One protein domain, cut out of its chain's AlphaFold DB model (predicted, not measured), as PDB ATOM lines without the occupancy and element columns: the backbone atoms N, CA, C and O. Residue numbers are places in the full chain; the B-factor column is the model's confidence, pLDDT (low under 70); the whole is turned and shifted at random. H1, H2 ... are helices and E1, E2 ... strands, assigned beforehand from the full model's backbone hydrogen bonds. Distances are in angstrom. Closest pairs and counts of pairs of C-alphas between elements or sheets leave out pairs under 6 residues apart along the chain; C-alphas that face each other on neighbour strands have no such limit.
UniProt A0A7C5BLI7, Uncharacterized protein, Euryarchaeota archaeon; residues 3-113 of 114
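AT A GLANCE: This is residues 3 to 113 of the 114 residues of an uncharacterized protein of Euryarchaeota archaeon (UniProt A0A7C5BLI7). A strongly twisted sheet of five strands has two helices over one face: H1 crosses its strands, and H2 runs from near edge strand E5 to near edge strand E1, meeting H1 close to its own last residues. Hairpin links lie at the ends of the sheet, and the farthest C-alphas belong to the long link E2 to E3 and to the link E3 to E4. The printed part has 111 residues with two named helices and five named strands, in the order H1 E1 E2 E3 E4 E5 H2; the sheet's order is E1 - E2 - E3 - E4 - E5, all antiparallel, and the class is mixed, helices and strands. The whole is compact, with a radius of gyration of the C-alphas of 13.2 A, and elongated, spanning 40 by 26 by 25 A.

IN THESE COORDINATES: H1, residues 8 to 21, begins with C-alpha 8 at (27.197, 30.821, -44.723) and is 19.8 A long. E1 is residues 25 to 28, 10.0 A. E2, residues 31 to 40, is 25.2 A long and bends by 60 degrees at residue 36. E3 is residues 63 to 71, 22.8 A, with C-alpha 63 at (29.206, 32.379, -53.984). E4 is residues 79 to 84, 16.1 A, and E5 is residues 87 to 91, 13.2 A. H2, residues 96 to 111, is 22.5 A long and ends with C-alpha 111 at (17.381, 36.155, -39.417).

HOW THE PARTS SIT: E1 to E5 form a meander, each strand the antiparallel neighbour of the one before. In the hairpin E1 and E2, N 26 and O 33 are 2.9 A apart, within hydrogen-bond range; in E2 and E3, N 34 and O 69 are 2.8 A apart; in E3 and E4, N 68 and O 81, 2.8 A; in E4 and E5, N 82 and O 89, 2.8 A. Residues 3 to 4 pair with residues 87 to 88 of E5, antiparallel. H1 and H2 are on the same face of the sheet, in two layers, helices on one face. H1 has a height over the sheet of 7.6 A and lies only just over E3 and E4, with 3 of its C-alphas on each; it runs across the strands, at 76 degrees to E3 on the local plane. The closest C-alphas of H1 and E4, those of Leu 11 and Ile 83, are 6.4 A apart. H2, at a height of 7.1 A, lies over none of the strands, but only just: 2 of its C-alphas fall on E4. The closest C-alphas of H2 and E1, those of Ile 28 and Ile 106, are 6.9 A apart. H1, with residues 9 to 13 alone, touches residues 106 to 110 of H2, the C-alphas of Val 10 and Thr 110 coming closest at 6.1 A. They stand at a steep tilt of 67 degrees, the same way. In H1 and H2 every O i to N i+4 pair is within hydrogen-bond range.

THE WHOLE: The C-alphas of Asp 44 and Gly 75, the two farthest apart, are 42.0 A apart. The printed part has no cut. The link E2 to E3, residues 41 to 62, is long. The mean pLDDT of the printed part is 90.8; residue 75 and residues 111 to 113 are under 70.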
ATOM      1  N   VAL A   3      37.685  38.086 -38.546       95.81
ATOM      2  CA  VAL A   3      36.759  37.559 -37.531       95.81
ATOM      3  C   VAL A   3      36.203  36.239 -38.047       95.81
ATOM      4  O   VAL A   3      35.575  36.230 -39.101       95.81
ATOM      5  N   SER A   4      36.471  35.134 -37.352       96.44
ATOM      6  CA  SER A   4      36.010  33.796 -37.747       96.44
ATOM      7  C   SER A   4      34.641  33.471 -37.144       96.44
ATOM      8  O   SER A   4      34.334  33.929 -36.046       96.44
ATOM      9  N   GLY A   5      33.845  32.660 -37.836       93.88
ATOM     10  CA  GLY A   5      32.504  32.246 -37.411       93.88
ATOM     11  C   GLY A   5      31.832  31.375 -38.470       93.88
ATOM     12  O   GLY A   5      32.498  30.947 -39.405       93.88
ATOM     13  N   ASP A   6      30.536  31.113 -38.322       93.44
ATOM     14  CA  ASP A   6      29.715  30.524 -39.383       93.44
ATOM     15  C   ASP A   6      28.825  31.620 -39.969       93.44
ATOM     16  O   ASP A   6      27.955  32.164 -39.292       93.44
ATOM     17  N   PHE A   7      29.112  31.995 -41.211       94.31
ATOM     18  CA  PHE A   7      28.478  33.104 -41.914       94.31
ATOM     19  C   PHE A   7      27.928  32.669 -43.274       94.31
ATOM     20  O   PHE A   7      27.696  33.513 -44.145       94.31
ATOM     21  N   ALA A   8      27.731  31.361 -43.478       92.44
ATOM     22  CA  ALA A   8      27.197  30.821 -44.723       92.44
ATOM     23  C   ALA A   8      25.825  31.431 -45.051       92.44
ATOM     24  O   ALA A   8      25.648  31.990 -46.134       92.44
ATOM     25  N   ASP A   9      24.902  31.437 -44.084       91.56
ATOM     26  CA  ASP A   9      23.552  31.983 -44.266       91.56
ATOM     27  C   ASP A   9      23.570  33.479 -44.591       91.56
ATOM     28  O   ASP A   9      22.867  33.942 -45.494       91.56
ATOM     29  N   VAL A  10      24.427  34.240 -43.905       93.38
ATOM     30  CA  VAL A  10      24.592  35.676 -44.147       93.38
ATOM     31  C   VAL A  10      25.130  35.937 -45.553       93.38
ATOM     32  O   VAL A  10      24.618  36.810 -46.265       93.38
ATOM     33  N   LEU A  11      26.141  35.176 -45.980       95.12
ATOM     34  CA  LEU A  11      26.706  35.302 -47.319       95.12
ATOM     35  C   LEU A  11      25.657  34.990 -48.388       95.12
ATOM     36  O   LEU A  11      25.476  35.787 -49.313       95.12
ATOM     37  N   THR A  12      24.951  33.866 -48.255       92.88
ATOM     38  CA  THR A  12      23.918  33.432 -49.201       92.88
ATOM     39  C   THR A  12      22.775  34.440 -49.269       92.88
ATOM     40  O   THR A  12      22.351  34.817 -50.365       92.88
ATOM     41  N   TYR A  13      22.308  34.943 -48.126       92.00
ATOM     42  CA  TYR A  13      21.269  35.967 -48.073       92.00
ATOM     43  C   TYR A  13      21.690  37.246 -48.800       92.00
ATOM     44  O   TYR A  13      20.955  37.731 -49.665       92.00
ATOM     45  N   LEU A  14      22.875  37.789 -48.499       94.00
ATOM     46  CA  LEU A  14      23.356  39.013 -49.141       94.00
ATOM     47  C   LEU A  14      23.587  38.804 -50.640       94.00
ATOM     48  O   LEU A  14      23.208  39.657 -51.444       94.00
ATOM     49  N   ALA A  15      24.144  37.660 -51.038       94.88
ATOM     50  CA  ALA A  15      24.348  37.330 -52.442       94.88
ATOM     51  C   ALA A  15      23.006  37.248 -53.185       94.88
ATOM     52  O   ALA A  15      22.863  37.839 -54.258       94.88
ATOM     53  N   MET A  16      21.986  36.626 -52.580       93.75
ATOM     54  CA  MET A  16      20.628  36.582 -53.128       93.75
ATOM     55  C   MET A  16      19.991  37.972 -53.199       93.75
ATOM     56  O   MET A  16      19.337  38.307 -54.192       93.75
ATOM     57  N   LEU A  17      20.175  38.794 -52.164       92.69
ATOM     58  CA  LEU A  17      19.669  40.161 -52.116       92.69
ATOM     59  C   LEU A  17      20.233  40.983 -53.279       92.69
ATOM     60  O   LEU A  17      19.461  41.607 -54.010       92.69
ATOM     61  N   PHE A  18      21.550  40.939 -53.501       94.25
ATOM     62  CA  PHE A  18      22.197  41.650 -54.605       94.25
ATOM     63  C   PHE A  18      21.827  41.077 -55.975       94.25
ATOM     64  O   PHE A  18      21.544  41.854 -56.890       94.25
ATOM     65  N   ALA A  19      21.734  39.752 -56.111       93.81
ATOM     66  CA  ALA A  19      21.291  39.095 -57.341       93.81
ATOM     67  C   ALA A  19      19.873  39.534 -57.750       93.81
ATOM     68  O   ALA A  19      19.618  39.841 -58.916       93.81
ATOM     69  N   ARG A  20      18.947  39.610 -56.781       92.38
ATOM     70  CA  ARG A  20      17.536  39.956 -57.020       92.38
ATOM     71  C   ARG A  20      17.306  41.451 -57.184       92.38
ATOM     72  O   ARG A  20      16.589  41.866 -58.089       92.38
ATOM     73  N   LYS A  21      17.857  42.267 -56.283       91.06
ATOM     74  CA  LYS A  21      17.608  43.715 -56.270       91.06
ATOM     75  C   LYS A  21      18.437  44.453 -57.313       91.06
ATOM     76  O   LYS A  21      18.004  45.508 -57.763       91.06
ATOM     77  N   ARG A  22      19.610  43.923 -57.679       91.00
ATOM     78  CA  ARG A  22      20.556  44.543 -58.623       91.00
ATOM     79  C   ARG A  22      20.876  46.005 -58.274       91.00
ATOM     80  O   ARG A  22      21.040  46.848 -59.153       91.00
ATOM     81  N   MET A  23      20.966  46.304 -56.977       91.44
ATOM     82  CA  MET A  23      21.322  47.625 -56.456       91.44
ATOM     83  C   MET A  23      22.750  47.598 -55.923       91.44
ATOM     84  O   MET A  23      23.099  46.731 -55.126       91.44
ATOM     85  N   LYS A  24      23.577  48.564 -56.339       91.50
ATOM     86  CA  LYS A  24      24.963  48.668 -55.860       91.50
ATOM     87  C   LYS A  24      25.076  49.215 -54.444       91.50
ATOM     88  O   LYS A  24      26.137  49.081 -53.855       91.50
ATOM     89  N   GLN A  25      24.037  49.858 -53.928       93.56
ATOM     90  CA  GLN A  25      24.024  50.443 -52.594       93.56
ATOM     91  C   GLN A  25      22.722  50.070 -51.898       93.56
ATOM     92  O   GLN A  25      21.649  50.169 -52.495       93.56
ATOM     93  N   ILE A  26      22.839  49.621 -50.656       91.94
ATOM     94  CA  ILE A  26      21.724  49.289 -49.772       91.94
ATOM     95  C   ILE A  26      22.025  49.813 -48.372       91.94
ATOM     96  O   ILE A  26      23.179  50.061 -48.027       91.94
ATOM     97  N   GLU A  27      20.989  49.941 -47.556       90.69
ATOM     98  CA  GLU A  27      21.129  50.247 -46.140       90.69
ATOM     99  C   GLU A  27      20.649  49.052 -45.317       90.69
ATOM    100  O   GLU A  27      19.553  48.537 -45.545       90.69
ATOM    101  N   ILE A  28      21.471  48.593 -44.373       88.44
ATOM    102  CA  ILE A  28      21.104  47.526 -43.437       88.44
ATOM    103  C   ILE A  28      21.369  48.029 -42.027       88.44
ATOM    104  O   ILE A  28      22.513  48.276 -41.662       88.44
ATOM    105  N   SER A  29      20.314  48.170 -41.220       85.56
ATOM    106  CA  SER A  29      20.424  48.541 -39.802       85.56
ATOM    107  C   SER A  29      21.289  49.794 -39.546       85.56
ATOM    108  O   SER A  29      22.078  49.834 -38.603       85.56
ATOM    109  N   GLY A  30      21.158  50.818 -40.400       85.00
ATOM    110  CA  GLY A  30      21.912  52.076 -40.314       85.00
ATOM    111  C   GLY A  30      23.341  52.020 -40.868       85.00
ATOM    112  O   GLY A  30      24.090  52.979 -40.699       85.00
ATOM    113  N   TYR A  31      23.739  50.916 -41.507       89.94
ATOM    114  CA  TYR A  31      24.992  50.809 -42.253       89.94
ATOM    115  C   TYR A  31      24.731  50.987 -43.744       89.94
ATOM    116  O   TYR A  31      23.921  50.264 -44.327       89.94
ATOM    117  N   GLY A  32      25.458  51.914 -44.366       91.81
ATOM    118  CA  GLY A  32      25.488  52.042 -45.820       91.81
ATOM    119  C   GLY A  32      26.406  50.976 -46.404       91.81
ATOM    120  O   GLY A  32      27.596  50.958 -46.102       91.81
ATOM    121  N   ILE A  33      25.874  50.080 -47.226       94.56
ATOM    122  CA  ILE A  33      26.625  48.973 -47.817       94.56
ATOM    123  C   ILE A  33      26.649  49.156 -49.320       94.56
ATOM    124  O   ILE A  33      25.612  49.142 -49.983       94.56
ATOM    125  N   GLN A  34      27.851  49.282 -49.863       95.94
ATOM    126  CA  GLN A  34      28.086  49.307 -51.291       95.94
ATOM    127  C   GLN A  34      28.668  47.973 -51.755       95.94
ATOM    128  O   GLN A  34      29.693  47.512 -51.266       95.94
ATOM    129  N   TYR A  35      28.021  47.370 -52.740       96.88
ATOM    130  CA  TYR A  35      28.497  46.185 -53.432       96.88
ATOM    131  C   TYR A  35      29.728  46.501 -54.290       96.88
ATOM    132  O   TYR A  35      29.711  47.471 -55.057       96.88
ATOM    133  N   LEU A  36      30.771  45.670 -54.197       96.94
ATOM    134  CA  LEU A  36      31.971  45.786 -55.031       96.94
ATOM    135  C   LEU A  36      32.102  44.613 -55.999       96.94
ATOM    136  O   LEU A  36      32.183  44.831 -57.208       96.94
ATOM    137  N   SER A  37      32.158  43.390 -55.472       97.50
ATOM    138  CA  SER A  37      32.385  42.190 -56.274       97.50
ATOM    139  C   SER A  37      31.975  40.910 -55.555       97.50
ATOM    140  O   SER A  37      31.735  40.903 -54.346       97.50
ATOM    141  N   TYR A  38      31.960  39.813 -56.304       97.56
ATOM    142  CA  TYR A  38      31.785  38.462 -55.792       97.56
ATOM    143  C   TYR A  38      32.807  37.491 -56.393       97.56
ATOM    144  O   TYR A  38      33.387  37.754 -57.451       97.56
ATOM    145  N   ARG A  39      32.992  36.347 -55.731       96.88
ATOM    146  CA  ARG A  39      33.674  35.162 -56.274       96.88
ATOM    147  C   ARG A  39      32.765  33.948 -56.157       96.88
ATOM    148  O   ARG A  39      31.991  33.853 -55.206       96.88
ATOM    149  N   ILE A  40      32.861  33.037 -57.118       94.88
ATOM    150  CA  ILE A  40      32.140  31.759 -57.128       94.88
ATOM    151  C   ILE A  40      33.139  30.609 -57.053       94.88
ATOM    152  O   ILE A  40      34.204  30.672 -57.664       94.88
ATOM    153  N   LEU A  41      32.755  29.540 -56.361       93.50
ATOM    154  CA  LEU A  41      33.439  28.255 -56.415       93.50
ATOM    155  C   LEU A  41      33.038  27.464 -57.664       93.50
ATOM    156  O   LEU A  41      31.871  27.117 -57.877       93.50
ATOM    157  N   GLY A  42      34.032  27.189 -58.504       89.12
ATOM    158  CA  GLY A  42      33.975  26.320 -59.670       89.12
ATOM    159  C   GLY A  42      33.713  24.850 -59.305       89.12
ATOM    160  O   GLY A  42      33.814  24.471 -58.140       89.12
ATOM    161  N   PRO A  43      33.367  23.996 -60.288       85.81
ATOM    162  CA  PRO A  43      33.141  22.563 -60.055       85.81
ATOM    163  C   PRO A  43      34.388  21.819 -59.554       85.81
ATOM    164  O   PRO A  43      34.287  20.756 -58.955       85.81
ATOM    165  N   ASP A  44      35.564  22.379 -59.816       90.06
ATOM    166  CA  ASP A  44      36.883  21.900 -59.408       90.06
ATOM    167  C   ASP A  44      37.342  22.484 -58.061       90.06
ATOM    168  O   ASP A  44      38.512  22.364 -57.705       90.06
ATOM    169  N   MET A  45      36.437  23.132 -57.316       83.19
ATOM    170  CA  MET A  45      36.730  23.859 -56.074       83.19
ATOM    171  C   MET A  45      37.714  25.028 -56.255       83.19
ATOM    172  O   MET A  45      38.233  25.554 -55.269       83.19
ATOM    173  N   SER A  46      37.959  25.472 -57.493       90.19
ATOM    174  CA  SER A  46      38.705  26.702 -57.747       90.19
ATOM    175  C   SER A  46      37.807  27.919 -57.532       90.19
ATOM    176  O   SER A  46      36.625  27.907 -57.870       90.19
ATOM    177  N   GLU A  47      38.343  28.991 -56.953       90.50
ATOM    178  CA  GLU A  47      37.615  30.258 -56.905       90.50
ATOM    179  C   GLU A  47      37.786  31.017 -58.218       90.50
ATOM    180  O   GLU A  47      38.896  31.160 -58.737       90.50
ATOM    181  N   SER A  48      36.688  31.578 -58.718       91.38
ATOM    182  CA  SER A  48      36.747  32.565 -59.787       91.38
ATOM    183  C   SER A  48      37.547  33.798 -59.353       91.38
ATOM    184  O   SER A  48      37.668  34.114 -58.165       91.38
ATOM    185  N   GLY A  49      38.000  34.580 -60.336       91.69
ATOM    186  CA  GLY A  49      38.424  35.957 -60.083       91.69
ATOM    187  C   GLY A  49      37.291  36.820 -59.510       91.69
ATOM    188  O   GLY A  49      36.127  36.408 -59.468       91.69
ATOM    189  N   ASP A  50      37.646  38.031 -59.076       93.75
ATOM    190  CA  ASP A  50      36.674  39.026 -58.621       93.75
ATOM    191  C   ASP A  50      35.790  39.493 -59.785       93.75
ATOM    192  O   ASP A  50      36.275  40.076 -60.755       93.75
ATOM    193  N   ASN A  51      34.482  39.278 -59.662       94.75
ATOM    194  CA  ASN A  51      33.483  39.727 -60.627       94.75
ATOM    195  C   ASN A  51      32.730  40.938 -60.075       94.75
ATOM    196  O   ASN A  51      32.140  40.858 -59.002       94.75
ATOM    197  N   SER A  52      32.735  42.060 -60.797       95.00
ATOM    198  CA  SER A  52      32.069  43.305 -60.372       95.00
ATOM    199  C   SER A  52      30.588  43.389 -60.758       95.00
ATOM    200  O   SER A  52      29.880  44.308 -60.336       95.00
ATOM    201  N   GLU A  53      30.105  42.435 -61.557       94.75
ATOM    202  CA  GLU A  53      28.680  42.253 -61.829       94.75
ATOM    203  C   GLU A  53      27.957  41.684 -60.606       94.75
ATOM    204  O   GLU A  53      28.588  41.276 -59.635       94.75
ATOM    205  N   PHE A  54      26.624  41.670 -60.625       95.19
ATOM    206  CA  PHE A  54      25.856  41.025 -59.560       95.19
ATOM    207  C   PHE A  54      25.918  39.500 -59.692       95.19
ATOM    208  O   PHE A  54      25.941  39.010 -60.825       95.19
ATOM    209  N   PRO A  55      25.875  38.747 -58.576       92.94
ATOM    210  CA  PRO A  55      25.847  37.294 -58.640       92.94
ATOM    211  C   PRO A  55      24.637  36.815 -59.456       92.94
ATOM    212  O   PRO A  55      23.548  37.390 -59.330       92.94
ATOM    213  N   PRO A  56      24.786  35.779 -60.291       91.56
ATOM    214  CA  PRO A  56      23.658  35.195 -60.996       91.56
ATOM    215  C   PRO A  56      22.777  34.416 -60.006       91.56
ATOM    216  O   PRO A  56      23.270  33.755 -59.092       91.56
ATOM    217  N   ALA A  57      21.456  34.538 -60.158       88.88
ATOM    218  CA  ALA A  57      20.482  34.057 -59.174       88.88
ATOM    219  C   ALA A  57      20.478  32.527 -58.990       88.88
ATOM    220  O   ALA A  57      20.060  32.044 -57.943       88.88
ATOM    221  N   ASP A  58      20.935  31.788 -59.999       89.25
ATOM    222  CA  ASP A  58      21.047  30.328 -60.034       89.25
ATOM    223  C   ASP A  58      22.353  29.790 -59.429       89.25
ATOM    224  O   ASP A  58      22.492  28.583 -59.280       89.25
ATOM    225  N   SER A  59      23.301  30.672 -59.095       88.94
ATOM    226  CA  SER A  59      24.628  30.293 -58.587       88.94
ATOM    227  C   SER A  59      24.968  30.977 -57.260       88.94
ATOM    228  O   SER A  59      26.138  31.091 -56.889       88.94
ATOM    229  N   VAL A  60      23.954  31.494 -56.561       89.25
ATOM    230  CA  VAL A  60      24.100  32.202 -55.279       89.25
ATOM    231  C   VAL A  60      24.659  31.284 -54.190       89.25
ATOM    232  O   VAL A  60      25.481  31.710 -53.385       89.25
ATOM    233  N   ASP A  61      24.246  30.022 -54.195       88.56
ATOM    234  CA  ASP A  61      24.740  28.940 -53.338       88.56
ATOM    235  C   ASP A  61      26.236  28.657 -53.531       88.56
ATOM    236  O   ASP A  61      26.908  28.170 -52.626       88.56
ATOM    237  N   ARG A  62      26.779  29.006 -54.701       92.38
ATOM    238  CA  ARG A  62      28.194  28.826 -55.038       92.38
ATOM    239  C   ARG A  62      29.040  30.068 -54.789       92.38
ATOM    240  O   ARG A  62      30.247  30.028 -55.036       92.38
ATOM    241  N   VAL A  63      28.448  31.175 -54.339       95.81
ATOM    242  CA  VAL A  63      29.206  32.379 -53.984       95.81
ATOM    243  C   VAL A  63      30.084  32.056 -52.780       95.81
ATOM    244  O   VAL A  63      29.584  31.733 -51.706       95.81
ATOM    245  N   SER A  64      31.400  32.144 -52.968       96.06
ATOM    246  CA  SER A  64      32.390  31.860 -51.926       96.06
ATOM    247  C   SER A  64      32.819  33.113 -51.174       96.06
ATOM    248  O   SER A  64      33.278  33.033 -50.038       96.06
ATOM    249  N   CYS A  65      32.688  34.281 -51.810       97.38
ATOM    250  CA  CYS A  65      33.125  35.553 -51.256       97.38
ATOM    251  C   CYS A  65      32.281  36.708 -51.802       97.38
ATOM    252  O   CYS A  65      32.092  36.813 -53.016       97.38
ATOM    253  N   LEU A  66      31.852  37.615 -50.925       97.31
ATOM    254  CA  LEU A  66      31.303  38.923 -51.284       97.31
ATOM    255  C   LEU A  66      32.227  40.023 -50.782       97.31
ATOM    256  O   LEU A  66      32.532  40.078 -49.596       97.31
ATOM    257  N   SER A  67      32.627  40.928 -51.670       97.69
ATOM    258  CA  SER A  67      33.365  42.139 -51.316       97.69
ATOM    259  C   SER A  67      32.431  43.339 -51.316       97.69
ATOM    260  O   SER A  67      31.759  43.629 -52.308       97.69
ATOM    261  N   LEU A  68      32.436  44.064 -50.208       96.94
ATOM    262  CA  LEU A  68      31.576  45.202 -49.933       96.94
ATOM    263  C   LEU A  68      32.416  46.378 -49.427       96.94
ATOM    264  O   LEU A  68      33.528  46.213 -48.925       96.94
ATOM    265  N   LEU A  69      31.852  47.572 -49.520       95.75
ATOM    266  CA  LEU A  69      32.331  48.760 -48.836       95.75
ATOM    267  C   LEU A  69      31.252  49.185 -47.836       95.75
ATOM    268  O   LEU A  69      30.134  49.509 -48.231       95.75
ATOM    269  N   ALA A  70      31.576  49.142 -46.549       93.56
ATOM    270  CA  ALA A  70      30.660  49.460 -45.465       93.56
ATOM    271  C   ALA A  70      30.973  50.844 -44.890       93.56
ATOM    272  O   ALA A  70      32.074  51.101 -44.398       93.56
ATOM    273  N   VAL A  71      29.990  51.735 -44.932       90.88
ATOM    274  CA  VAL A  71      29.996  52.999 -44.196       90.88
ATOM    275  C   VAL A  71      29.525  52.698 -42.780       90.88
ATOM    276  O   VAL A  71      28.350  52.401 -42.550       90.88
ATOM    277  N   MET A  72      30.466  52.731 -41.841       84.00
ATOM    278  CA  MET A  72      30.183  52.472 -40.435       84.00
ATOM    279  C   MET A  72      29.471  53.663 -39.786       84.00
ATOM    280  O   MET A  72      29.687  54.817 -40.159       84.00
ATOM    281  N   GLN A  73      28.656  53.396 -38.763       75.69
ATOM    282  CA  GLN A  73      27.887  54.427 -38.048       75.69
ATOM    283  C   GLN A  73      28.762  55.496 -37.369       75.69
ATOM    284  O   GLN A  73      28.285  56.590 -37.080       75.69
ATOM    285  N   SER A  74      30.048  55.213 -37.138       75.31
ATOM    286  CA  SER A  74      31.003  56.154 -36.544       75.31
ATOM    287  C   SER A  74      31.350  57.357 -37.434       75.31
ATOM    288  O   SER A  74      32.094  58.233 -36.995       75.31
ATOM    289  N   GLY A  75      30.855  57.412 -38.679       68.94
ATOM    290  CA  GLY A  75      31.158  58.491 -39.627       68.94
ATOM    291  C   GLY A  75      32.600  58.464 -40.148       68.94
ATOM    292  O   GLY A  75      33.062  59.428 -40.758       68.94
ATOM    293  N   ARG A  76      33.327  57.369 -39.894       77.56
ATOM    294  CA  ARG A  76      34.674  57.132 -40.417       77.56
ATOM    295  C   ARG A  76      34.644  56.845 -41.917       77.56
ATOM    296  O   ARG A  76      33.594  56.603 -42.512       77.56
ATOM    297  N   ALA A  77      35.835  56.855 -42.517       84.75
ATOM    298  CA  ALA A  77      36.013  56.427 -43.895       84.75
ATOM    299  C   ALA A  77      35.410  55.023 -44.111       84.75
ATOM    300  O   ALA A  77      35.491  54.186 -43.205       84.75
ATOM    301  N   PRO A  78      34.827  54.754 -45.290       90.25
ATOM    302  CA  PRO A  78      34.252  53.450 -45.574       90.25
ATOM    303  C   PRO A  78      35.298  52.336 -45.446       90.25
ATOM    304  O   PRO A  78      36.439  52.482 -45.887       90.25
ATOM    305  N   VAL A  79      34.897  51.220 -44.846       94.12
ATOM    306  CA  VAL A  79      35.752  50.058 -44.589       94.12
ATOM    307  C   VAL A  79      35.447  49.001 -45.635       94.12
ATOM    308  O   VAL A  79      34.279  48.703 -45.895       94.12
ATOM    309  N   ARG A  80      36.476  48.408 -46.242       96.25
ATOM    310  CA  ARG A  80      36.252  47.279 -47.146       96.25
ATOM    311  C   ARG A  80      36.004  46.030 -46.316       96.25
ATOM    312  O   ARG A  80      36.791  45.710 -45.428       96.25
ATOM    313  N   VAL A  81      34.913  45.340 -46.613       97.06
ATOM    314  CA  VAL A  81      34.486  44.136 -45.908       97.06
ATOM    315  C   VAL A  81      34.357  43.005 -46.911       97.06
ATOM    316  O   VAL A  81      33.603  43.118 -47.874       97.06
ATOM    317  N   SER A  82      35.073  41.916 -46.675       97.62
ATOM    318  CA  SER A  82      34.931  40.677 -47.432       97.62
ATOM    319  C   SER A  82      34.257  39.637 -46.553       97.62
ATOM    320  O   SER A  82      34.740  39.357 -45.459       97.62
ATOM    321  N   ILE A  83      33.151  39.082 -47.030       97.25
ATOM    322  CA  ILE A  83      32.353  38.069 -46.340       97.25
ATOM    323  C   ILE A  83      32.624  36.729 -47.006       97.25
ATOM    324  O   ILE A  83      32.531  36.631 -48.230       97.25
ATOM    325  N   ARG A  84      32.948  35.716 -46.209       97.00
ATOM    326  CA  ARG A  84      33.104  34.315 -46.611       97.00
ATOM    327  C   ARG A  84      32.347  33.427 -45.637       97.00
ATOM    328  O   ARG A  84      31.933  33.897 -44.583       97.00
ATOM    329  N   TRP A  85      32.191  32.154 -45.984       94.19
ATOM    330  CA  TRP A  85      31.438  31.189 -45.176       94.19
ATOM    331  C   TRP A  85      31.953  31.076 -43.743       94.19
ATOM    332  O   TRP A  85      31.160  30.922 -42.828       94.19
ATOM    333  N   ASP A  86      33.269  31.181 -43.549       95.31
ATOM    334  CA  ASP A  86      33.932  30.922 -42.273       95.31
ATOM    335  C   ASP A  86      34.557  32.174 -41.623       95.31
ATOM    336  O   ASP A  86      35.089  32.108 -40.510       95.31
ATOM    337  N   TYR A  87      34.551  33.328 -42.305       96.56
ATOM    338  CA  TYR A  87      35.068  34.579 -41.741       96.56
ATOM    339  C   TYR A  87      34.626  35.853 -42.465       96.56
ATOM    340  O   TYR A  87      34.347  35.874 -43.663       96.56
ATOM    341  N   TYR A  88      34.723  36.960 -41.731       97.19
ATOM    342  CA  TYR A  88      34.824  38.309 -42.274       97.19
ATOM    343  C   TYR A  88      36.278  38.779 -42.309       97.19
ATOM    344  O   TYR A  88      37.044  38.547 -41.368       97.19
ATOM    345  N   THR A  89      36.637  39.533 -43.346       97.50
ATOM    346  CA  THR A  89      37.856  40.348 -43.382       97.50
ATOM    347  C   THR A  89      37.487  41.816 -43.512       97.50
ATOM    348  O   THR A  89      36.748  42.192 -44.413       97.50
ATOM    349  N   PHE A  90      38.056  42.651 -42.647       95.88
ATOM    350  CA  PHE A  90      37.928  44.103 -42.688       95.88
ATOM    351  C   PHE A  90      39.274  44.733 -43.054       95.88
ATOM    352  O   PHE A  90      40.273  44.503 -42.359       95.88
ATOM    353  N   GLU A  91      39.303  45.542 -44.108       94.06
ATOM    354  CA  GLU A  91      40.462  46.343 -44.509       94.06
ATOM    355  C   GLU A  91      40.191  47.821 -44.205       94.06
ATOM    356  O   GLU A  91      39.251  48.420 -44.732       94.06
ATOM    357  N   GLY A  92      41.013  48.401 -43.327       86.62
ATOM    358  CA  GLY A  92      40.872  49.772 -42.840       86.62
ATOM    359  C   GLY A  92      40.939  49.871 -41.314       86.62
ATOM    360  O   GLY A  92      41.153  48.880 -40.612       86.62
ATOM    361  N   SER A  93      40.764  51.086 -40.796       85.69
ATOM    362  CA  SER A  93      40.804  51.390 -39.361       85.69
ATOM    363  C   SER A  93      39.441  51.164 -38.695       85.69
ATOM    364  O   SER A  93      38.734  52.116 -38.360       85.69
ATOM    365  N   VAL A  94      39.085  49.895 -38.490       89.88
ATOM    366  CA  VAL A  94      37.906  49.471 -37.720       89.88
ATOM    367  C   VAL A  94      38.348  48.848 -36.394       89.88
ATOM    368  O   VAL A  94      39.338  48.114 -36.363       89.88
ATOM    369  N   SER A  95      37.660  49.160 -35.295       91.06
ATOM    370  CA  SER A  95      37.901  48.469 -34.022       91.06
ATOM    371  C   SER A  95      37.204  47.109 -34.006       91.06
ATOM    372  O   SER A  95      36.225  46.887 -34.717       91.06
ATOM    373  N   GLU A  96      37.683  46.201 -33.160       91.62
ATOM    374  CA  GLU A  96      37.048  44.896 -32.960       91.62
ATOM    375  C   GLU A  96      35.590  45.033 -32.491       91.62
ATOM    376  O   GLU A  96      34.705  44.375 -33.025       91.62
ATOM    377  N   GLU A  97      35.321  45.973 -31.580       91.88
ATOM    378  CA  GLU A  97      33.967  46.278 -31.102       91.88
ATOM    379  C   GLU A  97      33.034  46.748 -32.233       91.88
ATOM    380  O   GLU A  97      31.877  46.336 -32.308       91.88
ATOM    381  N   GLU A  98      33.521  47.612 -33.127       91.12
ATOM    382  CA  GLU A  98      32.730  48.131 -34.245       91.12
ATOM    383  C   GLU A  98      32.459  47.049 -35.296       91.12
ATOM    384  O   GLU A  98      31.341  46.957 -35.806       91.12
ATOM    385  N   ALA A  99      33.445  46.194 -35.575       92.56
ATOM    386  CA  ALA A  99      33.260  45.049 -36.456       92.56
ATOM    387  C   ALA A  99      32.298  44.013 -35.866       92.56
ATOM    388  O   ALA A  99      31.440  43.524 -36.594       92.56
ATOM    389  N   GLY A 100      32.385  43.725 -34.563       93.56
ATOM    390  CA  GLY A 100      31.436  42.850 -33.870       93.56
ATOM    391  C   GLY A 100      30.006  43.375 -33.986       93.56
ATOM    392  O   GLY A 100      29.129  42.674 -34.482       93.56
ATOM    393  N   LYS A 101      29.791  44.661 -33.677       92.44
ATOM    394  CA  LYS A 101      28.486  45.324 -33.854       92.44
ATOM    395  C   LYS A 101      27.983  45.256 -35.294       92.44
ATOM    396  O   LYS A 101      26.791  45.049 -35.504       92.44
ATOM    397  N   PHE A 102      28.861  45.449 -36.279       92.62
ATOM    398  CA  PHE A 102      28.496  45.310 -37.687       92.62
ATOM    399  C   PHE A 102      28.023  43.884 -37.988       92.62
ATOM    400  O   PHE A 102      26.914  43.724 -38.493       92.62
ATOM    401  N   ILE A 103      28.811  42.863 -37.634       93.88
ATOM    402  CA  ILE A 103      28.476  41.452 -37.882       93.88
ATOM    403  C   ILE A 103      27.140  41.101 -37.223       93.88
ATOM    404  O   ILE A 103      26.235  40.660 -37.926       93.88
ATOM    405  N   ASP A 104      26.968  41.405 -35.935       92.38
ATOM    406  CA  ASP A 104      25.733  41.130 -35.190       92.38
ATOM    407  C   ASP A 104      24.506  41.770 -35.852       92.38
ATOM    408  O   ASP A 104      23.418  41.196 -35.889       92.38
ATOM    409  N   ARG A 105      24.655  42.987 -36.384       90.81
ATOM    410  CA  ARG A 105      23.559  43.712 -37.040       90.81
ATOM    411  C   ARG A 105      23.223  43.148 -38.405       90.81
ATOM    412  O   ARG A 105      22.036  43.096 -38.743       90.81
ATOM    413  N   ILE A 106      24.221  42.749 -39.186       91.38
ATOM    414  CA  ILE A 106      23.984  42.064 -40.457       91.38
ATOM    415  C   ILE A 106      23.303  40.725 -40.182       91.38
ATOM    416  O   ILE A 106      22.248  40.462 -40.755       91.38
ATOM    417  N   ASP A 107      23.824  39.936 -39.251       88.31
ATOM    418  CA  ASP A 107      23.293  38.625 -38.890       88.31
ATOM    419  C   ASP A 107      21.832  38.703 -38.402       88.31
ATOM    420  O   ASP A 107      20.934  38.124 -39.013       88.31
ATOM    421  N   GLN A 108      21.528  39.571 -37.429       85.44
ATOM    422  CA  GLN A 108      20.149  39.833 -36.979       85.44
ATOM    423  C   GLN A 108      19.214  40.288 -38.105       85.44
ATOM    424  O   GLN A 108      18.018  39.987 -38.084       85.44
ATOM    425  N   SER A 109      19.730  41.064 -39.062       78.00
ATOM    426  CA  SER A 109      18.939  41.497 -40.216       78.00
ATOM    427  C   SER A 109      18.646  40.330 -41.147       78.00
ATOM    428  O   SER A 109      17.585  40.324 -41.755       78.00
ATOM    429  N   THR A 110      19.545  39.351 -41.222       76.19
ATOM    430  CA  THR A 110      19.431  38.131 -42.029       76.19
ATOM    431  C   THR A 110      18.364  37.197 -41.449       76.19
ATOM    432  O   THR A 110      17.457  36.780 -42.167       76.19
ATOM    433  N   PHE A 111      18.369  36.984 -40.127       63.72
ATOM    434  CA  PHE A 111      17.381  36.155 -39.417       63.72
ATOM    435  C   PHE A 111      15.931  36.646 -39.515       63.72
ATOM    436  O   PHE A 111      15.010  35.861 -39.329       63.72
ATOM    437  N   ARG A 112      15.686  37.929 -39.809       57.22
ATOM    438  CA  ARG A 112      14.315  38.448 -39.989       57.22
ATOM    439  C   ARG A 112      13.671  38.063 -41.323       57.22
ATOM    440  O   ARG A 112      12.484  38.329 -41.496       57.22
ATOM    441  N   TYR A 113      14.438  37.516 -42.262       49.78
ATOM    442  CA  TYR A 113      13.950  37.130 -43.590       49.78
ATOM    443  C   TYR A 113      13.846  35.612 -43.792       49.78
ATOM    444  O   TYR A 113      13.425  35.200 -44.876       49.78
TER     445      TYR A 113